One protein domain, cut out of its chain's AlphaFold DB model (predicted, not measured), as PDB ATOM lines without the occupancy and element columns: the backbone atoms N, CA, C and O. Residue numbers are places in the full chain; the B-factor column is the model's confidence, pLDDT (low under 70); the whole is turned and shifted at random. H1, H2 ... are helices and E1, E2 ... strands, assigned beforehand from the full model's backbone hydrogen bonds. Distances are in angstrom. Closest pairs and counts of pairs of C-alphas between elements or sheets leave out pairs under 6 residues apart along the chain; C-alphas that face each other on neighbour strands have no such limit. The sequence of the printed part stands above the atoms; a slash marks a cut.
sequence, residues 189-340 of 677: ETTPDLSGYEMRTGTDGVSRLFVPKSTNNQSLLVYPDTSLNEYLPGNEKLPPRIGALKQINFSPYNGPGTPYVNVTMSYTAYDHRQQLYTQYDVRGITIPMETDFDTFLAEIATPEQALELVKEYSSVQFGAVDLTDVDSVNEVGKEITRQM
ATOM      1  N   GLU A 189     116.733 174.371 121.835       80.06
ATOM      2  CA  GLU A 189     117.672 173.319 122.240       80.06
ATOM      3  C   GLU A 189     119.139 173.740 122.074       80.06
ATOM      4  O   GLU A 189     120.042 173.145 122.670       80.06
ATOM      5  N   THR A 190     119.385 174.794 121.297       85.12
ATOM      6  CA  THR A 190     120.716 175.357 121.099       85.12
ATOM      7  C   THR A 190     121.088 176.257 122.279       85.12
ATOM      8  O   THR A 190     120.384 177.206 122.619       85.12
ATOM      9  N   THR A 191     122.232 175.988 122.914       86.38
ATOM     10  CA  THR A 191     122.748 176.850 123.988       86.38
ATOM     11  C   THR A 191     123.148 178.219 123.421       86.38
ATOM     12  O   THR A 191     123.991 178.268 122.522       86.38
ATOM     13  N   PRO A 192     122.600 179.334 123.936       87.62
ATOM     14  CA  PRO A 192     122.920 180.660 123.424       87.62
ATOM     15  C   PRO A 192     124.339 181.096 123.797       87.62
ATOM     16  O   PRO A 192     124.766 180.955 124.944       87.62
ATOM     17  N   ASP A 193     125.051 181.705 122.845       92.44
ATOM     18  CA  ASP A 193     126.289 182.431 123.139       92.44
ATOM     19  C   ASP A 193     125.953 183.766 123.816       92.44
ATOM     20  O   ASP A 193     125.534 184.728 123.165       92.44
ATOM     21  N   LEU A 194     126.142 183.826 125.136       94.50
ATOM     22  CA  LEU A 194     125.875 185.020 125.936       94.50
ATOM     23  C   LEU A 194     127.074 185.971 126.058       94.50
ATOM     24  O   LEU A 194     126.963 187.015 126.705       94.50
ATOM     25  N   SER A 195     128.199 185.700 125.384       93.81
ATOM     26  CA  SER A 195     129.383 186.575 125.405       93.81
ATOM     27  C   SER A 195     129.089 187.992 124.888       93.81
ATOM     28  O   SER A 195     129.750 188.963 125.285       93.81
ATOM     29  N   GLY A 196     128.051 188.126 124.057       93.38
ATOM     30  CA  GLY A 196     127.513 189.385 123.554       93.38
ATOM     31  C   GLY A 196     126.699 190.213 124.552       93.38
ATOM     32  O   GLY A 196     126.419 191.371 124.252       93.38
ATOM     33  N   TYR A 197     126.373 189.685 125.736       96.25
ATOM     34  CA  TYR A 197     125.488 190.323 126.718       96.25
ATOM     35  C   TYR A 197     126.216 190.674 128.011       96.25
ATOM     36  O   TYR A 197     127.306 190.179 128.306       96.25
ATOM     37  N   GLU A 198     125.621 191.581 128.780       95.81
ATOM     38  CA  GLU A 198     126.110 191.963 130.099       95.81
ATOM     39  C   GLU A 198     124.997 192.423 131.038       95.81
ATOM     40  O   GLU A 198     123.926 192.860 130.609       95.81
ATOM     41  N   MET A 199     125.312 192.368 132.333       95.81
ATOM     42  CA  MET A 199     124.507 192.960 133.393       95.81
ATOM     43  C   MET A 199     124.924 194.421 133.614       95.81
ATOM     44  O   MET A 199     126.103 194.720 133.810       95.81
ATOM     45  N   ARG A 200     123.961 195.349 133.614       93.75
ATOM     46  CA  ARG A 200     124.156 196.783 133.897       93.75
ATOM     47  C   ARG A 200     123.240 197.255 135.026       93.75
ATOM     48  O   ARG A 200     122.188 196.674 135.273       93.75
ATOM     49  N   THR A 201     123.621 198.328 135.719       90.62
ATOM     50  CA  THR A 201     122.680 199.066 136.584       90.62
ATOM     51  C   THR A 201     121.737 199.889 135.710       90.62
ATOM     52  O   THR A 201     122.188 200.541 134.767       90.62
ATOM     53  N   GLY A 202     120.446 199.881 136.032       87.31
ATOM     54  CA  GLY A 202     119.449 200.756 135.429       87.31
ATOM     55  C   GLY A 202     119.731 202.235 135.694       87.31
ATOM     56  O   GLY A 202     120.466 202.606 136.610       87.31
ATOM     57  N   THR A 203     119.131 203.110 134.885       85.38
ATOM     58  CA  THR A 203     119.279 204.571 135.030       85.38
ATOM     59  C   THR A 203     118.636 205.121 136.302       85.38
ATOM     60  O   THR A 203     118.950 206.231 136.715       85.38
ATOM     61  N   ASP A 204     117.734 204.355 136.912       84.88
ATOM     62  CA  ASP A 204     117.137 204.633 138.220       84.88
ATOM     63  C   ASP A 204     118.096 204.345 139.390       84.88
ATOM     64  O   ASP A 204     117.786 204.677 140.531       84.88
ATOM     65  N   GLY A 205     119.264 203.750 139.116       81.88
ATOM     66  CA  GLY A 205     120.276 203.398 140.110       81.88
ATOM     67  C   GLY A 205     119.919 202.189 140.976       81.88
ATOM     68  O   GLY A 205     120.722 201.824 141.830       81.88
ATOM     69  N   VAL A 206     118.755 201.573 140.757       83.81
ATOM     70  CA  VAL A 206     118.225 200.484 141.590       83.81
ATOM     71  C   VAL A 206     117.988 199.227 140.762       83.81
ATOM     72  O   VAL A 206     118.357 198.142 141.191       83.81
ATOM     73  N   SER A 207     117.419 199.345 139.565       87.62
ATOM     74  CA  SER A 207     117.115 198.177 138.741       87.62
ATOM     75  C   SER A 207     118.379 197.531 138.160       87.62
ATOM     76  O   SER A 207     119.417 198.182 137.986       87.62
ATOM     77  N   ARG A 208     118.292 196.247 137.798       93.31
ATOM     78  CA  ARG A 208     119.314 195.560 136.993       93.31
ATOM     79  C   ARG A 208     118.821 195.278 135.594       93.31
ATOM     80  O   ARG A 208     117.673 194.916 135.391       93.31
ATOM     81  N   LEU A 209     119.717 195.444 134.631       94.81
ATOM     82  CA  LEU A 209     119.435 195.259 133.219       94.81
ATOM     83  C   LEU A 209     120.324 194.153 132.660       94.81
ATOM     84  O   LEU A 209     121.542 194.257 132.750       94.81
ATOM     85  N   PHE A 210     119.722 193.156 132.029       96.00
ATOM     86  CA  PHE A 210     120.385 192.258 131.089       96.00
ATOM     87  C   PHE A 210     120.247 192.866 129.692       96.00
ATOM     88  O   PHE A 210     119.125 193.089 129.223       96.00
ATOM     89  N   VAL A 211     121.360 193.179 129.030       95.19
ATOM     90  CA  VAL A 211     121.352 193.874 127.730       95.19
ATOM     91  C   VAL A 211     122.452 193.375 126.797       95.19
ATOM     92  O   VAL A 211     123.514 192.962 127.266       95.19
ATOM     93  N   PRO A 212     122.257 193.462 125.469       93.94
ATOM     94  CA  PRO A 212     123.339 193.265 124.517       93.94
ATOM     95  C   PRO A 212     124.380 194.389 124.651       93.94
ATOM     96  O   PRO A 212     124.051 195.571 124.802       93.94
ATOM     97  N   LYS A 213     125.663 194.031 124.561       94.00
ATOM     98  CA  LYS A 213     126.802 194.965 124.619       94.00
ATOM     99  C   LYS A 213     126.807 195.934 123.442       94.00
ATOM    100  O   LYS A 213     127.196 197.090 123.596       94.00
ATOM    101  N   SER A 214     126.390 195.457 122.270       90.50
ATOM    102  CA  SER A 214     126.297 196.232 121.033       90.50
ATOM    103  C   SER A 214     125.200 195.682 120.119       90.50
ATOM    104  O   SER A 214     124.670 194.599 120.353       90.50
ATOM    105  N   THR A 215     124.893 196.404 119.042       87.75
ATOM    106  CA  THR A 215     123.967 195.945 117.995       87.75
ATOM    107  C   THR A 215     124.493 194.762 117.185       87.75
ATOM    108  O   THR A 215     123.699 194.148 116.490       87.75
ATOM    109  N   ASN A 216     125.793 194.449 117.266       88.56
ATOM    110  CA  ASN A 216     126.469 193.448 116.429       88.56
ATOM    111  C   ASN A 216     126.796 192.144 117.176       88.56
ATOM    112  O   ASN A 216     127.447 191.270 116.615       88.56
ATOM    113  N   ASN A 217     126.395 192.046 118.447       86.38
ATOM    114  CA  ASN A 217     126.673 190.902 119.309       86.38
ATOM    115  C   ASN A 217     125.364 190.360 119.900       86.38
ATOM    116  O   ASN A 217     125.203 190.313 121.120       86.38
ATOM    117  N   GLN A 218     124.412 190.025 119.036       92.88
ATOM    118  CA  GLN A 218     123.129 189.443 119.407       92.88
ATOM    119  C   GLN A 218     123.046 187.982 118.979       92.88
ATOM    120  O   GLN A 218     123.532 187.598 117.924       92.88
ATOM    121  N   SER A 219     122.410 187.177 119.817       93.94
ATOM    122  CA  SER A 219     122.249 185.729 119.619       93.94
ATOM    123  C   SER A 219     120.922 185.189 120.160       93.94
ATOM    124  O   SER A 219     120.692 183.989 120.098       93.94
ATOM    125  N   LEU A 220     120.045 186.044 120.711       96.12
ATOM    126  CA  LEU A 220     118.811 185.619 121.378       96.12
ATOM    127  C   LEU A 220     117.576 186.035 120.578       96.12
ATOM    128  O   LEU A 220     117.322 187.225 120.374       96.12
ATOM    129  N   LEU A 221     116.784 185.033 120.206       95.31
ATOM    130  CA  LEU A 221     115.411 185.164 119.738       95.31
ATOM    131  C   LEU A 221     114.464 185.073 120.934       95.31
ATOM    132  O   LEU A 221     114.610 184.196 121.783       95.31
ATOM    133  N   VAL A 222     113.473 185.955 120.985       93.50
ATOM    134  CA  VAL A 222     112.451 185.989 122.036       93.50
ATOM    135  C   VAL A 222     111.115 185.546 121.460       93.50
ATOM    136  O   VAL A 222     110.663 186.110 120.463       93.50
ATOM    137  N   TYR A 223     110.469 184.586 122.119       89.38
ATOM    138  CA  TYR A 223     109.115 184.140 121.808       89.38
ATOM    139  C   TYR A 223     108.264 184.054 123.087       89.38
ATOM    140  O   TYR A 223     108.471 183.159 123.905       89.38
ATOM    141  N   PRO A 224     107.294 184.960 123.303       85.88
ATOM    142  CA  PRO A 224     106.360 184.836 124.422       85.88
ATOM    143  C   PRO A 224     105.346 183.714 124.149       85.88
ATOM    144  O   PRO A 224     104.608 183.802 123.169       85.88
ATOM    145  N   ASP A 225     105.235 182.709 125.024       78.19
ATOM    146  CA  ASP A 225     104.291 181.584 124.878       78.19
ATOM    147  C   ASP A 225     102.832 182.055 124.838       78.19
ATOM    148  O   ASP A 225     101.991 181.443 124.184       78.19
ATOM    149  N   THR A 226     102.515 183.182 125.483       72.88
ATOM    150  CA  THR A 226     101.189 183.813 125.400       72.88
ATOM    151  C   THR A 226     100.802 184.197 123.971       72.88
ATOM    152  O   THR A 226      99.608 184.262 123.673       72.88
ATOM    153  N   SER A 227     101.782 184.366 123.075       74.00
ATOM    154  CA  SER A 227     101.561 184.602 121.645       74.00
ATOM    155  C   SER A 227     100.895 183.409 120.949       74.00
ATOM    156  O   SER A 227     100.286 183.593 119.900       74.00
ATOM    157  N   LEU A 228     100.910 182.204 121.545       74.81
ATOM    158  CA  LEU A 228     100.103 181.066 121.076       74.81
ATOM    159  C   LEU A 228      98.612 181.418 120.992       74.81
ATOM    160  O   LEU A 228      97.917 180.965 120.086       74.81
ATOM    161  N   ASN A 229      98.122 182.258 121.908       68.56
ATOM    162  CA  ASN A 229      96.727 182.688 121.938       68.56
ATOM    163  C   ASN A 229      96.423 183.839 120.969       68.56
ATOM    164  O   ASN A 229      95.257 184.076 120.654       68.56
ATOM    165  N   GLU A 230      97.440 184.547 120.468       67.12
ATOM    166  CA  GLU A 230      97.259 185.627 119.484       67.12
ATOM    167  C   GLU A 230      96.785 185.099 118.118       67.12
ATOM    168  O   GLU A 230      96.222 185.840 117.307       67.12
ATOM    169  N   TYR A 231      96.912 183.786 117.915       61.62
ATOM    170  CA  TYR A 231      96.407 183.060 116.764       61.62
ATOM    171  C   TYR A 231      94.877 182.848 116.749       61.62
ATOM    172  O   TYR A 231      94.321 182.553 115.691       61.62
ATOM    173  N   LEU A 232      94.167 183.017 117.871       56.47
ATOM    174  CA  LEU A 232      92.728 182.730 117.991       56.47
ATOM    175  C   LEU A 232      91.824 183.746 117.238       56.47
ATOM    176  O   LEU A 232      92.198 184.901 117.022       56.47
ATOM    177  N   PRO A 233      90.594 183.371 116.823       44.56
ATOM    178  CA  PRO A 233      89.686 184.278 116.117       44.56
ATOM    179  C   PRO A 233      89.145 185.430 116.994       44.56
ATOM    180  O   PRO A 233      88.462 185.209 117.989       44.56
ATOM    181  N   GLY A 234      89.387 186.673 116.550       47.16
ATOM    182  CA  GLY A 234      88.881 187.941 117.101       47.16
ATOM    183  C   GLY A 234      89.145 189.122 116.143       47.16
ATOM    184  O   GLY A 234      89.732 188.922 115.078       47.16
ATOM    185  N   ASN A 235      88.698 190.342 116.482       37.72
ATOM    186  CA  ASN A 235      88.693 191.501 115.560       37.72
ATOM    187  C   ASN A 235      90.078 192.051 115.180       37.72
ATOM    188  O   ASN A 235      90.184 192.754 114.179       37.72
ATOM    189  N   GLU A 236      91.138 191.707 115.908       48.56
ATOM    190  CA  GLU A 236      92.514 191.999 115.515       48.56
ATOM    191  C   GLU A 236      93.390 190.789 115.839       48.56
ATOM    192  O   GLU A 236      93.772 190.569 116.982       48.56
ATOM    193  N   LYS A 237      93.636 189.965 114.819       60.12
ATOM    194  CA  LYS A 237      94.435 188.738 114.908       60.12
ATOM    195  C   LYS A 237      95.901 189.110 114.726       60.12
ATOM    196  O   LYS A 237      96.221 189.786 113.742       60.12
ATOM    197  N   LEU A 238      96.772 188.714 115.648       60.03
ATOM    198  CA  LEU A 238      98.191 189.043 115.578       60.03
ATOM    199  C   LEU A 238      98.982 187.752 115.344       60.03
ATOM    200  O   LEU A 238      98.804 186.786 116.076       60.03
ATOM    201  N   PRO A 239      99.814 187.688 114.295       64.50
ATOM    202  CA  PRO A 239     100.776 186.606 114.193       64.50
ATOM    203  C   PRO A 239     101.752 186.718 115.369       64.50
ATOM    204  O   PRO A 239     102.044 187.842 115.797       64.50
ATOM    205  N   PRO A 240     102.286 185.596 115.875       73.38
ATOM    206  CA  PRO A 240     103.297 185.650 116.906       73.38
ATOM    207  C   PRO A 240     104.482 186.427 116.375       73.38
ATOM    208  O   PRO A 240     104.740 186.486 115.174       73.38
ATOM    209  N   ARG A 241     105.207 187.040 117.291       84.50
ATOM    210  CA  ARG A 241     106.327 187.896 116.944       84.50
ATOM    211  C   ARG A 241     107.557 187.331 117.601       84.50
ATOM    212  O   ARG A 241     107.699 187.438 118.816       84.50
ATOM    213  N   ILE A 242     108.418 186.750 116.779       91.38
ATOM    214  CA  ILE A 242     109.751 186.325 117.181       91.38
ATOM    215  C   ILE A 242     110.734 187.387 116.714       91.38
ATOM    216  O   ILE A 242     110.671 187.850 115.571       91.38
ATOM    217  N   GLY A 243     111.651 187.774 117.589       93.25
ATOM    218  CA  GLY A 243     112.724 188.666 117.184       93.25
ATOM    219  C   GLY A 243     113.748 188.925 118.269       93.25
ATOM    220  O   GLY A 243     113.812 188.216 119.272       93.25
ATOM    221  N   ALA A 244     114.587 189.917 118.019       95.56
ATOM    222  CA  ALA A 244     115.813 190.142 118.752       95.56
ATOM    223  C   ALA A 244     115.562 190.769 120.132       95.56
ATOM    224  O   ALA A 244     114.860 191.785 120.263       95.56
ATOM    225  N   LEU A 245     116.169 190.187 121.169       95.62
ATOM    226  CA  LEU A 245     116.104 190.722 122.525       95.62
ATOM    227  C   LEU A 245     116.731 192.123 122.590       95.62
ATOM    228  O   LEU A 245     117.869 192.353 122.187       95.62
ATOM    229  N   LYS A 246     116.002 193.075 123.176       94.25
ATOM    230  CA  LYS A 246     116.517 194.423 123.433       94.25
ATOM    231  C   LYS A 246     117.062 194.551 124.848       94.25
ATOM    232  O   LYS A 246     118.150 195.088 125.025       94.25
ATOM    233  N   GLN A 247     116.296 194.105 125.840       94.50
ATOM    234  CA  GLN A 247     116.698 194.131 127.246       94.50
ATOM    235  C   GLN A 247     115.767 193.282 128.114       94.50
ATOM    236  O   GLN A 247     114.594 193.114 127.780       94.50
ATOM    237  N   ILE A 248     116.261 192.848 129.270       95.88
ATOM    238  CA  ILE A 248     115.447 192.373 130.394       95.88
ATOM    239  C   ILE A 248     115.755 193.269 131.591       95.88
ATOM    240  O   ILE A 248     116.916 193.465 131.942       95.88
ATOM    241  N   ASN A 249     114.724 193.847 132.191       94.88
ATOM    242  CA  ASN A 249     114.819 194.737 133.337       94.88
ATOM    243  C   ASN A 249     114.254 194.057 134.584       94.88
ATOM    244  O   ASN A 249     113.101 193.637 134.568       94.88
ATOM    245  N   PHE A 250     115.050 194.015 135.646       93.31
ATOM    246  CA  PHE A 250     114.733 193.487 136.967       93.31
ATOM    247  C   PHE A 250     114.576 194.661 137.934       93.31
ATOM    248  O   PHE A 250     115.562 195.295 138.321       93.31
ATOM    249  N   SER A 251     113.336 194.956 138.321       91.06
ATOM    250  CA  SER A 251     113.005 196.077 139.202       91.06
ATOM    251  C   SER A 251     112.407 195.571 140.518       91.06
ATOM    252  O   SER A 251     111.406 194.853 140.482       91.06
ATOM    253  N   PRO A 252     112.957 195.946 141.687       89.75
ATOM    254  CA  PRO A 252     112.418 195.503 142.966       89.75
ATOM    255  C   PRO A 252     111.082 196.175 143.273       89.75
ATOM    256  O   PRO A 252     110.894 197.372 143.032       89.75
ATOM    257  N   TYR A 253     110.171 195.425 143.883       84.62
ATOM    258  CA  TYR A 253     108.946 195.943 144.468       84.62
ATOM    259  C   TYR A 253     108.923 195.682 145.975       84.62
ATOM    260  O   TYR A 253     108.824 194.546 146.430       84.62
ATOM    261  N   ASN A 254     108.936 196.776 146.742       74.06
ATOM    262  CA  ASN A 254     108.884 196.777 148.210       74.06
ATOM    263  C   ASN A 254     107.577 197.393 148.745       74.06
ATOM    264  O   ASN A 254     107.552 197.983 149.826       74.06
ATOM    265  N   GLY A 255     106.498 197.358 147.956       70.69
ATOM    266  CA  GLY A 255     105.188 197.851 148.392       70.69
ATOM    267  C   GLY A 255     104.494 196.898 149.380       70.69
ATOM    268  O   GLY A 255     105.046 195.860 149.735       70.69
ATOM    269  N   PRO A 256     103.274 197.225 149.846       59.28
ATOM    270  CA  PRO A 256     102.559 196.386 150.809       59.28
ATOM    271  C   PRO A 256     102.254 194.998 150.214       59.28
ATOM    272  O   PRO A 256     101.532 194.898 149.224       59.28
ATOM    273  N   GLY A 257     102.811 193.945 150.823       66.56
ATOM    274  CA  GLY A 257     102.718 192.554 150.365       66.56
ATOM    275  C   GLY A 257     104.039 191.796 150.538       66.56
ATOM    276  O   GLY A 257     104.938 192.270 151.232       66.56
ATOM    277  N   THR A 258     104.149 190.622 149.914       75.25
ATOM    278  CA  THR A 258     105.410 189.870 149.812       75.25
ATOM    279  C   THR A 258     106.352 190.592 148.838       75.25
ATOM    280  O   THR A 258     105.892 190.939 147.748       75.25
ATOM    281  N   PRO A 259     107.624 190.850 149.195       83.06
ATOM    282  CA  PRO A 259     108.607 191.430 148.279       83.06
ATOM    283  C   PRO A 259     108.805 190.563 147.033       83.06
ATOM    284  O   PRO A 259     108.769 189.333 147.105       83.06
ATOM    285  N   TYR A 260     109.012 191.204 145.886       87.44
ATOM    286  CA  TYR A 260     109.275 190.510 144.627       87.44
ATOM    287  C   TYR A 260     110.078 191.377 143.658       87.44
ATOM    288  O   TYR A 260     110.120 192.605 143.781       87.44
ATOM    289  N   VAL A 261     110.657 190.743 142.641       88.19
ATOM    290  CA  VAL A 261     111.268 191.417 141.494       88.19
ATOM    291  C   VAL A 261     110.320 191.363 140.308       88.19
ATOM    292  O   VAL A 261     109.921 190.294 139.851       88.19
ATOM    293  N   ASN A 262     109.956 192.538 139.805       90.94
ATOM    294  CA  ASN A 262     109.206 192.670 138.570       90.94
ATOM    295  C   ASN A 262     110.177 192.608 137.393       90.94
ATOM    296  O   ASN A 262     111.113 193.410 137.309       90.94
ATOM    297  N   VAL A 263     109.927 191.680 136.478       91.94
ATOM    298  CA  VAL A 263     110.720 191.511 135.270       91.94
ATOM    299  C   VAL A 263     109.946 192.052 134.073       91.94
ATOM    300  O   VAL A 263     108.827 191.637 133.770       91.94
ATOM    301  N   THR A 264     110.554 193.010 133.377       92.88
ATOM    302  CA  THR A 264     110.049 193.540 132.106       92.88
ATOM    303  C   THR A 264     111.048 193.247 131.007       92.88
ATOM    304  O   THR A 264     112.192 193.687 131.072       92.88
ATOM    305  N   MET A 265     110.609 192.542 129.975       93.50
ATOM    306  CA  MET A 265     111.437 192.227 128.817       93.50
ATOM    307  C   MET A 265     110.993 193.057 127.627       93.50
ATOM    308  O   MET A 265     109.800 193.173 127.374       93.50
ATOM    309  N   SER A 266     111.944 193.596 126.875       93.94
ATOM    310  CA  SER A 266     111.676 194.281 125.616       93.94
ATOM    311  C   SER A 266     112.410 193.579 124.485       93.94
ATOM    312  O   SER A 266     113.580 193.218 124.629       93.94
ATOM    313  N   TYR A 267     111.760 193.447 123.336       95.12
ATOM    314  CA  TYR A 267     112.339 192.853 122.133       95.12
ATOM    315  C   TYR A 267     111.798 193.549 120.882       95.12
ATOM    316  O   TYR A 267     110.775 194.230 120.933       95.12
ATOM    317  N   THR A 268     112.518 193.444 119.770       94.38
ATOM    318  CA  THR A 268     112.067 193.963 118.468       94.38
ATOM    319  C   THR A 268     111.680 192.785 117.600       94.38
ATOM    320  O   THR A 268     112.378 191.785 117.620       94.38
ATOM    321  N   ALA A 269     110.579 192.874 116.864       92.81
ATOM    322  CA  ALA A 269     110.152 191.806 115.968       92.81
ATOM    323  C   ALA A 269     109.371 192.365 114.777       92.81
ATOM    324  O   ALA A 269     108.792 193.455 114.848       92.81
ATOM    325  N   TYR A 270     109.361 191.616 113.676       90.38
ATOM    326  CA  TYR A 270     108.604 191.989 112.488       90.38
ATOM    327  C   TYR A 270     107.111 191.746 112.709       90.38
ATOM    328  O   TYR A 270     106.678 190.625 112.974       90.38
ATOM    329  N   ASP A 271     106.307 192.796 112.574       85.38
ATOM    330  CA  ASP A 271     104.858 192.678 112.557       85.38
ATOM    331  C   ASP A 271     104.392 192.397 111.123       85.38
ATOM    332  O   ASP A 271     104.366 193.291 110.277       85.38
ATOM    333  N   HIS A 272     103.994 191.154 110.839       80.56
ATOM    334  CA  HIS A 272     103.518 190.755 109.507       80.56
ATOM    335  C   HIS A 272     102.206 191.437 109.086       80.56
ATOM    336  O   HIS A 272     101.923 191.511 107.890       80.56
ATOM    337  N   ARG A 273     101.421 191.986 110.024       76.06
ATOM    338  CA  ARG A 273     100.209 192.763 109.716       76.06
ATOM    339  C   ARG A 273     100.561 194.195 109.327       76.06
ATOM    340  O   ARG A 273      99.987 194.728 108.381       76.06
ATOM    341  N   GLN A 274     101.479 194.817 110.060       82.50
ATOM    342  CA  GLN A 274     101.895 196.203 109.815       82.50
ATOM    343  C   GLN A 274     103.014 196.318 108.770       82.50
ATOM    344  O   GLN A 274     103.286 197.411 108.283       82.50
ATOM    345  N   GLN A 275     103.638 195.192 108.415       87.12
ATOM    346  CA  GLN A 275     104.783 195.092 107.509       87.12
ATOM    347  C   GLN A 275     105.977 195.956 107.941       87.12
ATOM    348  O   GLN A 275     106.652 196.575 107.120       87.12
ATOM    349  N   LEU A 276     106.224 196.021 109.250       91.38
ATOM    350  CA  LEU A 276     107.289 196.832 109.836       91.38
ATOM    351  C   LEU A 276     107.823 196.211 111.130       91.38
ATOM    352  O   LEU A 276     107.153 195.403 111.772       91.38
ATOM    353  N   TYR A 277     109.040 196.598 111.509       90.81
ATOM    354  CA  TYR A 277     109.653 196.199 112.772       90.81
ATOM    355  C   TYR A 277     109.142 197.062 113.926       90.81
ATOM    356  O   TYR A 277     109.255 198.288 113.890       90.81
ATOM    357  N   THR A 278     108.620 196.407 114.962       90.81
ATOM    358  CA  THR A 278     108.034 197.050 116.144       90.81
ATOM    359  C   THR A 278     108.708 196.532 117.408       90.81
ATOM    360  O   THR A 278     109.078 195.361 117.492       90.81
ATOM    361  N   GLN A 279     108.862 197.407 118.403       92.88
ATOM    362  CA  GLN A 279     109.280 197.005 119.742       92.88
ATOM    363  C   GLN A 279     108.070 196.545 120.560       92.88
ATOM    364  O   GLN A 279     107.065 197.252 120.639       92.88
ATOM    365  N   TYR A 280     108.220 195.410 121.229       90.88
ATOM    366  CA  TYR A 280     107.243 194.824 122.136       90.88
ATOM    367  C   TYR A 280     107.816 194.717 123.545       90.88
ATOM    368  O   TYR A 280     109.026 194.558 123.715       90.88
ATOM    369  N   ASP A 281     106.929 194.784 124.538       90.75
ATOM    370  CA  ASP A 281     107.262 194.576 125.944       90.75
ATOM    371  C   ASP A 281     106.455 193.396 126.504       90.75
ATOM    372  O   ASP A 281     105.226 193.388 126.420       90.75
ATOM    373  N   VAL A 282     107.133 192.448 127.147       87.38
ATOM    374  CA  VAL A 282     106.522 191.423 127.999       87.38
ATOM    375  C   VAL A 282     106.574 191.915 129.442       87.38
ATOM    376  O   VAL A 282     107.633 192.300 129.944       87.38
ATOM    377  N   ARG A 283     105.416 191.930 130.105       86.19
ATOM    378  CA  ARG A 283     105.235 192.424 131.478       86.19
ATOM    379  C   ARG A 283     104.491 191.393 132.318       86.19
ATOM    380  O   ARG A 283     103.806 190.536 131.771       86.19
ATOM    381  N   GLY A 284     104.570 191.539 133.639       80.44
ATOM    382  CA  GLY A 284     103.848 190.684 134.589       80.44
ATOM    383  C   GLY A 284     104.623 189.446 135.038       80.44
ATOM    384  O   GLY A 284     104.071 188.631 135.769       80.44
ATOM    385  N   ILE A 285     105.892 189.319 134.646       83.38
ATOM    386  CA  ILE A 285     106.798 188.295 135.170       83.38
ATOM    387  C   ILE A 285     107.228 188.749 136.566       83.38
ATOM    388  O   ILE A 285     107.740 189.858 136.730       83.38
ATOM    389  N   THR A 286     106.982 187.913 137.568       85.88
ATOM    390  CA  THR A 286     107.221 188.249 138.973       85.88
ATOM    391  C   THR A 286     108.034 187.141 139.615       85.88
ATOM    392  O   THR A 286     107.569 186.008 139.671       85.88
ATOM    393  N   ILE A 287     109.226 187.479 140.102       83.62
ATOM    394  CA  ILE A 287     110.104 186.544 140.807       83.62
ATOM    395  C   ILE A 287     109.942 186.813 142.307       83.62
ATOM    396  O   ILE A 287     110.223 187.940 142.741       83.62
ATOM    397  N   PRO A 288     109.433 185.853 143.098       82.44
ATOM    398  CA  PRO A 288     109.325 186.018 144.539       82.44
ATOM    399  C   PRO A 288     110.719 186.210 145.138       82.44
ATOM    400  O   PRO A 288     111.683 185.584 144.711       82.44
ATOM    401  N   MET A 289     110.827 187.100 146.120       77.00
ATOM    402  CA  MET A 289     112.080 187.300 146.837       77.00
ATOM    403  C   MET A 289     111.998 186.646 148.210       77.00
ATOM    404  O   MET A 289     111.205 187.066 149.054       77.00
ATOM    405  N   GLU A 290     112.848 185.651 148.443       73.81
ATOM    406  CA  GLU A 290     113.049 185.060 149.774       73.81
ATOM    407  C   GLU A 290     114.104 185.817 150.594       73.81
ATOM    408  O   GLU A 290     114.126 185.752 151.825       73.81
ATOM    409  N   THR A 291     114.969 186.564 149.907       75.31
ATOM    410  CA  THR A 291     116.089 187.327 150.463       75.31
ATOM    411  C   THR A 291     115.904 188.832 150.230       75.31
ATOM    412  O   THR A 291     114.953 189.279 149.584       75.31
ATOM    413  N   ASP A 292     116.783 189.659 150.805       81.62
ATOM    414  CA  ASP A 292     116.820 191.085 150.477       81.62
ATOM    415  C   ASP A 292     117.316 191.317 149.036       81.62
ATOM    416  O   ASP A 292     117.949 190.455 148.427       81.62
ATOM    417  N   PHE A 293     117.036 192.500 148.480       80.56
ATOM    418  CA  PHE A 293     117.324 192.757 147.069       80.56
ATOM    419  C   PHE A 293     118.814 192.700 146.736       80.56
ATOM    420  O   PHE A 293     119.159 192.201 145.673       80.56
ATOM    421  N   ASP A 294     119.704 193.151 147.623       82.75
ATOM    422  CA  ASP A 294     121.144 193.111 147.350       82.75
ATOM    423  C   ASP A 294     121.658 191.663 147.300       82.75
ATOM    424  O   ASP A 294     122.512 191.342 146.471       82.75
ATOM    425  N   THR A 295     121.095 190.780 148.129       84.31
ATOM    426  CA  THR A 295     121.351 189.334 148.071       84.31
ATOM    427  C   THR A 295     120.798 188.718 146.782       84.31
ATOM    428  O   THR A 295     121.543 188.033 146.083       84.31
ATOM    429  N   PHE A 296     119.561 189.049 146.392       85.25
ATOM    430  CA  PHE A 296     118.984 188.629 145.106       85.25
ATOM    431  C   PHE A 296     119.849 189.065 143.910       85.25
ATOM    432  O   PHE A 296     120.045 188.319 142.954       85.25
ATOM    433  N   LEU A 297     120.439 190.265 143.954       84.00
ATOM    434  CA  LEU A 297     121.316 190.738 142.879       84.00
ATOM    435  C   LEU A 297     122.567 189.869 142.686       84.00
ATOM    436  O   LEU A 297     123.109 189.839 141.579       84.00
ATOM    437  N   ALA A 298     123.033 189.178 143.729       85.00
ATOM    438  CA  ALA A 298     124.140 188.234 143.620       85.00
ATOM    439  C   ALA A 298     123.733 186.936 142.900       85.00
ATOM    440  O   ALA A 298     124.586 186.297 142.282       85.00
ATOM    441  N   GLU A 299     122.448 186.574 142.938       83.12
ATOM    442  CA  GLU A 299     121.894 185.397 142.256       83.12
ATOM    443  C   GLU A 299     121.811 185.608 140.737       83.12
ATOM    444  O   GLU A 299     121.936 184.649 139.986       83.12
ATOM    445  N   ILE A 300     121.710 186.861 140.273       89.00
ATOM    446  CA  ILE A 300     121.675 187.247 138.848       89.00
ATOM    447  C   ILE A 300     122.932 188.011 138.393       89.00
ATOM    448  O   ILE A 300     122.863 188.910 137.551       89.00
ATOM    449  N   ALA A 301     124.096 187.704 138.969       87.88
ATOM    450  CA  ALA A 301     125.321 188.466 138.727       87.88
ATOM    451  C   ALA A 301     125.846 188.357 137.281       87.88
ATOM    452  O   ALA A 301     126.497 189.289 136.794       87.88
ATOM    453  N   THR A 302     125.573 187.247 136.586       93.81
ATOM    454  CA  THR A 302     125.993 187.023 135.194       93.81
ATOM    455  C   THR A 302     124.808 186.933 134.226       93.81
ATOM    456  O   THR A 302     123.689 186.624 134.645       93.81
ATOM    457  N   PRO A 303     125.032 187.171 132.916       94.06
ATOM    458  CA  PRO A 303     124.019 186.951 131.887       94.06
ATOM    459  C   PRO A 303     123.396 185.548 131.931       94.06
ATOM    460  O   PRO A 303     122.183 185.414 131.809       94.06
ATOM    461  N   GLU A 304     124.206 184.513 132.140       93.12
ATOM    462  CA  GLU A 304     123.754 183.121 132.216       93.12
ATOM    463  C   GLU A 304     122.766 182.932 133.368       93.12
ATOM    464  O   GLU A 304     121.666 182.429 133.157       93.12
ATOM    465  N   GLN A 305     123.126 183.400 134.566       91.88
ATOM    466  CA  GLN A 305     122.277 183.283 135.750       91.88
ATOM    467  C   GLN A 305     120.966 184.060 135.594       91.88
ATOM    468  O   GLN A 305     119.893 183.547 135.898       91.88
ATOM    469  N   ALA A 306     121.043 185.286 135.070       91.69
ATOM    470  CA  ALA A 306     119.864 186.108 134.826       91.69
ATOM    471  C   ALA A 306     118.919 185.470 133.794       91.69
ATOM    472  O   ALA A 306     117.704 185.529 133.964       91.69
ATOM    473  N   LEU A 307     119.456 184.868 132.727       89.50
ATOM    474  CA  LEU A 307     118.647 184.226 131.694       89.50
ATOM    475  C   LEU A 307     117.977 182.945 132.207       89.50
ATOM    476  O   LEU A 307     116.794 182.750 131.934       89.50
ATOM    477  N   GLU A 308     118.701 182.098 132.942       87.56
ATOM    478  CA  GLU A 308     118.133 180.880 133.538       87.56
ATOM    479  C   GLU A 308     117.011 181.212 134.525       87.56
ATOM    480  O   GLU A 308     115.914 180.670 134.403       87.56
ATOM    481  N   LEU A 309     117.212 182.208 135.393       85.25
ATOM    482  CA  LEU A 309     116.166 182.648 136.316       85.25
ATOM    483  C   LEU A 309     114.924 183.177 135.575       85.25
ATOM    484  O   LEU A 309     113.788 182.924 135.964       85.25
ATOM    485  N   VAL A 310     115.098 183.899 134.464       84.81
ATOM    486  CA  VAL A 310     113.947 184.365 133.670       84.81
ATOM    487  C   VAL A 310     113.209 183.197 133.016       84.81
ATOM    488  O   VAL A 310     111.981 183.233 132.957       84.81
ATOM    489  N   LYS A 311     113.913 182.169 132.529       81.38
ATOM    490  CA  LYS A 311     113.279 180.973 131.947       81.38
ATOM    491  C   LYS A 311     112.428 180.218 132.968       81.38
ATOM    492  O   LYS A 311     111.383 179.695 132.596       81.38
ATOM    493  N   GLU A 312     112.850 180.189 134.227       79.38
ATOM    494  CA  GLU A 312     112.137 179.515 135.317       79.38
ATOM    495  C   GLU A 312     110.798 180.197 135.650       79.38
ATOM    496  O   GLU A 312     109.770 179.535 135.779       79.38
ATOM    497  N   TYR A 313     110.780 181.534 135.713       77.38
ATOM    498  CA  TYR A 313     109.618 182.303 136.187       77.38
ATOM    499  C   TYR A 313     108.755 182.926 135.082       77.38
ATOM    500  O   TYR A 313     107.783 183.628 135.382       77.38
ATOM    501  N   SER A 314     109.088 182.735 133.800       77.62
ATOM    502  CA  SER A 314     108.370 183.378 132.693       77.62
ATOM    503  C   SER A 314     107.802 182.399 131.672       77.62
ATOM    504  O   SER A 314     108.374 181.364 131.355       77.62
ATOM    505  N   SER A 315     106.676 182.784 131.073       79.69
ATOM    506  CA  SER A 315     106.110 182.124 129.892       79.69
ATOM    507  C   SER A 315     106.782 182.622 128.606       79.69
ATOM    508  O   SER A 315     106.103 182.994 127.650       79.69
ATOM    509  N   VAL A 316     108.112 182.736 128.602       83.00
ATOM    510  CA  VAL A 316     108.900 183.193 127.450       83.00
ATOM    511  C   VAL A 316     109.920 182.126 127.092       83.00
ATOM    512  O   VAL A 316     110.700 181.683 127.930       83.00
ATOM    513  N   GLN A 317     109.940 181.742 125.821       86.31
ATOM    514  CA  GLN A 317     110.980 180.901 125.259       86.31
ATOM    515  C   GLN A 317     112.084 181.767 124.656       86.31
ATOM    516  O   GLN A 317     111.824 182.796 124.021       86.31
ATOM    517  N   PHE A 318     113.318 181.301 124.814       89.75
ATOM    518  CA  PHE A 318     114.486 181.896 124.186       89.75
ATOM    519  C   PHE A 318     115.077 180.916 123.186       89.75
ATOM    520  O   PHE A 318     115.414 179.793 123.551       89.75
ATOM    521  N   GLY A 319     115.203 181.365 121.942       90.81
ATOM    522  CA  GLY A 319     115.945 180.665 120.904       90.81
ATOM    523  C   GLY A 319     117.349 181.242 120.763       90.81
ATOM    524  O   GLY A 319     117.556 182.435 120.990       90.81
ATOM    525  N   ALA A 320     118.303 180.413 120.368       93.75
ATOM    526  CA  ALA A 320     119.675 180.805 120.103       93.75
ATOM    527  C   ALA A 320     119.976 180.816 118.602       93.75
ATOM    528  O   ALA A 320     119.589 179.908 117.871       93.75
ATOM    529  N   VAL A 321     120.719 181.825 118.160       94.81
ATOM    530  CA  VAL A 321     121.348 181.892 116.836       94.81
ATOM    531  C   VAL A 321     122.829 182.216 116.994       94.81
ATOM    532  O   VAL A 321     123.258 182.680 118.054       94.81
ATOM    533  N   ASP A 322     123.614 181.999 115.939       92.56
ATOM    534  CA  ASP A 322     125.009 182.436 115.918       92.56
ATOM    535  C   ASP A 322     125.114 183.942 116.187       92.56
ATOM    536  O   ASP A 322     124.280 184.733 115.737       92.56
ATOM    537  N   LEU A 323     126.160 184.337 116.916       90.81
ATOM    538  CA  LEU A 323     126.390 185.726 117.292       90.81
ATOM    539  C   LEU A 323     126.481 186.615 116.042       90.81
ATOM    540  O   LEU A 323     127.390 186.474 115.222       90.81
ATOM    541  N   THR A 324     125.536 187.541 115.911       94.06
ATOM    542  CA  THR A 324     125.358 188.367 114.717       94.06
ATOM    543  C   THR A 324     124.732 189.724 115.058       94.06
ATOM    544  O   THR A 324     124.545 190.079 116.226       94.06
ATOM    545  N   ASP A 325     124.444 190.532 114.043       93.19
ATOM    546  CA  ASP A 325     123.768 191.808 114.210       93.19
ATOM    547  C   ASP A 325     122.254 191.676 114.429       93.19
ATOM    548  O   ASP A 325     121.609 190.706 114.035       93.19
ATOM    549  N   VAL A 326     121.680 192.686 115.083       92.62
ATOM    550  CA  VAL A 326     120.259 192.729 115.451       92.62
ATOM    551  C   VAL A 326     119.319 192.605 114.247       92.62
ATOM    552  O   VAL A 326     118.249 192.015 114.389       92.62
ATOM    553  N   ASP A 327     119.698 193.120 113.072       93.19
ATOM    554  CA  ASP A 327     118.860 193.042 111.872       93.19
ATOM    555  C   ASP A 327     118.849 191.606 111.339       93.19
ATOM    556  O   ASP A 327     117.785 191.082 111.011       93.19
ATOM    557  N   SER A 328     119.998 190.928 111.357       95.06
ATOM    558  CA  SER A 328     120.105 189.503 111.029       95.06
ATOM    559  C   SER A 328     119.271 188.623 111.970       95.06
ATOM    560  O   SER A 328     118.511 187.777 111.496       95.06
ATOM    561  N   VAL A 329     119.335 188.840 113.294       94.44
ATOM    562  CA  VAL A 329     118.492 188.104 114.265       94.44
ATOM    563  C   VAL A 329     117.002 188.345 113.993       94.44
ATOM    564  O   VAL A 329     116.193 187.416 114.009       94.44
ATOM    565  N   ASN A 330     116.629 189.590 113.707       94.00
ATOM    566  CA  ASN A 330     115.257 189.967 113.389       94.00
ATOM    567  C   ASN A 330     114.744 189.342 112.082       94.00
ATOM    568  O   ASN A 330     113.593 188.905 112.038       94.00
ATOM    569  N   GLU A 331     115.573 189.259 111.037       94.81
ATOM    570  CA  GLU A 331     115.205 188.580 109.787       94.81
ATOM    571  C   GLU A 331     115.035 187.067 109.995       94.81
ATOM    572  O   GLU A 331     114.092 186.490 109.451       94.81
ATOM    573  N   VAL A 332     115.858 186.431 110.841       95.44
ATOM    574  CA  VAL A 332     115.644 185.029 111.248       95.44
ATOM    575  C   VAL A 332     114.296 184.877 111.962       95.44
ATOM    576  O   VAL A 332     113.480 184.049 111.561       95.44
ATOM    577  N   GLY A 333     114.003 185.720 112.959       94.25
ATOM    578  CA  GLY A 333     112.720 185.689 113.674       94.25
ATOM    579  C   GLY A 333     111.507 185.909 112.760       94.25
ATOM    580  O   GLY A 333     110.485 185.226 112.887       94.25
ATOM    581  N   LYS A 334     111.628 186.811 111.781       93.88
ATOM    582  CA  LYS A 334     110.611 187.069 110.752       93.88
ATOM    583  C   LYS A 334     110.358 185.849 109.869       93.88
ATOM    584  O   LYS A 334     109.195 185.565 109.575       93.88
ATOM    585  N   GLU A 335     111.412 185.147 109.460       93.88
ATOM    586  CA  GLU A 335     111.307 183.948 108.630       93.88
ATOM    587  C   GLU A 335     110.690 182.775 109.397       93.88
ATOM    588  O   GLU A 335     109.750 182.162 108.892       93.88
ATOM    589  N   ILE A 336     111.119 182.532 110.640       93.12
ATOM    590  CA  ILE A 336     110.513 181.513 111.515       93.12
ATOM    591  C   ILE A 336     109.019 181.799 111.689       93.12
ATOM    592  O   ILE A 336     108.179 180.928 111.477       93.12
ATOM    593  N   THR A 337     108.669 183.051 111.998       90.25
ATOM    594  CA  THR A 337     107.270 183.472 112.155       90.25
ATOM    595  C   THR A 337     106.447 183.190 110.894       90.25
ATOM    596  O   THR A 337     105.320 182.709 110.986       90.25
ATOM    597  N   ARG A 338     107.000 183.469 109.705       88.56
ATOM    598  CA  ARG A 338     106.333 183.193 108.425       88.56
ATOM    599  C   ARG A 338     106.069 181.698 108.245       88.56
ATOM    600  O   ARG A 338     104.944 181.319 107.941       88.56
ATOM    601  N   GLN A 339     107.078 180.867 108.492       91.38
ATOM    602  CA  GLN A 339     106.964 179.411 108.380       91.38
ATOM    603  C   GLN A 339     105.940 178.836 109.363       91.38
ATOM    604  O   GLN A 339     105.170 177.953 108.993       91.38
ATOM    605  N   MET A 340     105.876 179.371 110.585       89.56
ATOM    606  CA  MET A 340     104.870 178.973 111.569       89.56
ATOM    607  C   MET A 340     103.445 179.303 111.112       89.56
ATOM    608  O   MET A 340     102.552 178.475 111.269       89.56
TER     609      MET A 340
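AT A GLANCE: This is residues 189 to 340 of the 677 residues of the protein "EndoU_bacteria domain-containing protein" of Enterococcus mundtii (UniProt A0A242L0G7). One large, strongly twisted sheet of seven strands curls round two helices, H3 and H4, which stand apart from each other with the strand pair E3 and E7 between them. The long meander of E4, E5 and E6 runs along the length of the domain as a wall; the short hairpin of E1 and E2 extends it beside part of E4, and E3 with E7 branches off beside another part of E4. The small helices H1 and H2 only graze the sheet. The printed part has 152 residues, with four named helices and seven named strands; along the chain, E1, E2 and E3 come first, then H1, then E4, E5 and E6, then H2 and H3, then E7 and last H4; the neighbour pairs E1 and E2, E2 and E4, E3 and E4, E3 and E7, E4 and E5, and E5 and E6 are antiparallel, and the class is mixed, helices and strands. The whole is compact, with a radius of gyration of the C-alphas of 15.9 A, and spans 44 by 36 by 29 A.

IN THESE COORDINATES: The longest strands are E4, residues 243 to 253, 28.5 A from first to last C-alpha; E5, residues 260 to 271, 32.4 A; and E6, residues 276 to 288, 36.4 A. E4 bends by 51 degrees at residue 246 and E5 by 54 degrees at residue 268. E1, residues 197 to 201, begins with its C-alpha at (125.488, 190.323, 126.718), and E2 is residues 208 to 212. E3, residues 218 to 224, is 18.1 A long, and E7, residues 316 to 324, is 21.4 A long and bends by 64 degrees at residue 321. The helices are H1, residues 225 to 231; H2, residues 293 to 299; H3, residues 303 to 313, 15.7 A; and H4, residues 326 to 340, 21.0 A, ending with its C-alpha at (104.870, 178.973, 111.569).

HOW THE PARTS SIT: E4, E5 and E6 form a meander, each strand the antiparallel neighbour of the one before. The hairpin of E4 and E5 has N 249 and O 264 within hydrogen-bond range at 2.8 A, and the hairpin of E5 and E6 has N 263 and O 285 at 2.9 A. The sheet is branched at E4: E2, beside residues 247 to 250, and E3, beside residues 243 to 245, lie on one side of it, and E5 on the other side. N 210 and O 248 of E2 and E4 are 2.8 A apart, and N 222 and O 243 of E3 and E4 are 2.9 A apart. E1 and E2 form a hairpin, with N 200 and O 209 at 2.8 A. E7 is an edge strand beside E3, with N 221 and O 319 at 2.8 A. The sheet curls round H4; the closest C-alphas of E4 and H4, those of Gly 243 and Gly 333, are 4.6 A apart. The sheet also curls round H3, where the closest C-alphas of E1 and H3, those of Glu 198 and Pro 303, are 5.7 A apart. H2 is close to H3 but not clearly touching, about perpendicular at 73 degrees, with C-alphas of Glu 299 and Gln 305 closest at 6.9 A. H1 is only just on the sheet, with 5 pairs of C-alphas within 10 A. In H3 and H4 every O i to N i+4 pair is within hydrogen-bond range; H1 has 0 of 3, with 3 of 4 O i to N i+3 pairs, and H2 has 1 of 3, with 4 of 4.

THE WHOLE: The two C-alphas farthest apart, those of Asn 235 and Thr 295, are 46.1 A from each other. The printed part has no cut. The link from H1 to E4, 11 residues, is long. The mean pLDDT of the printed part is 85.7, and residues 229 to 239 and 256 to 257 are under 70.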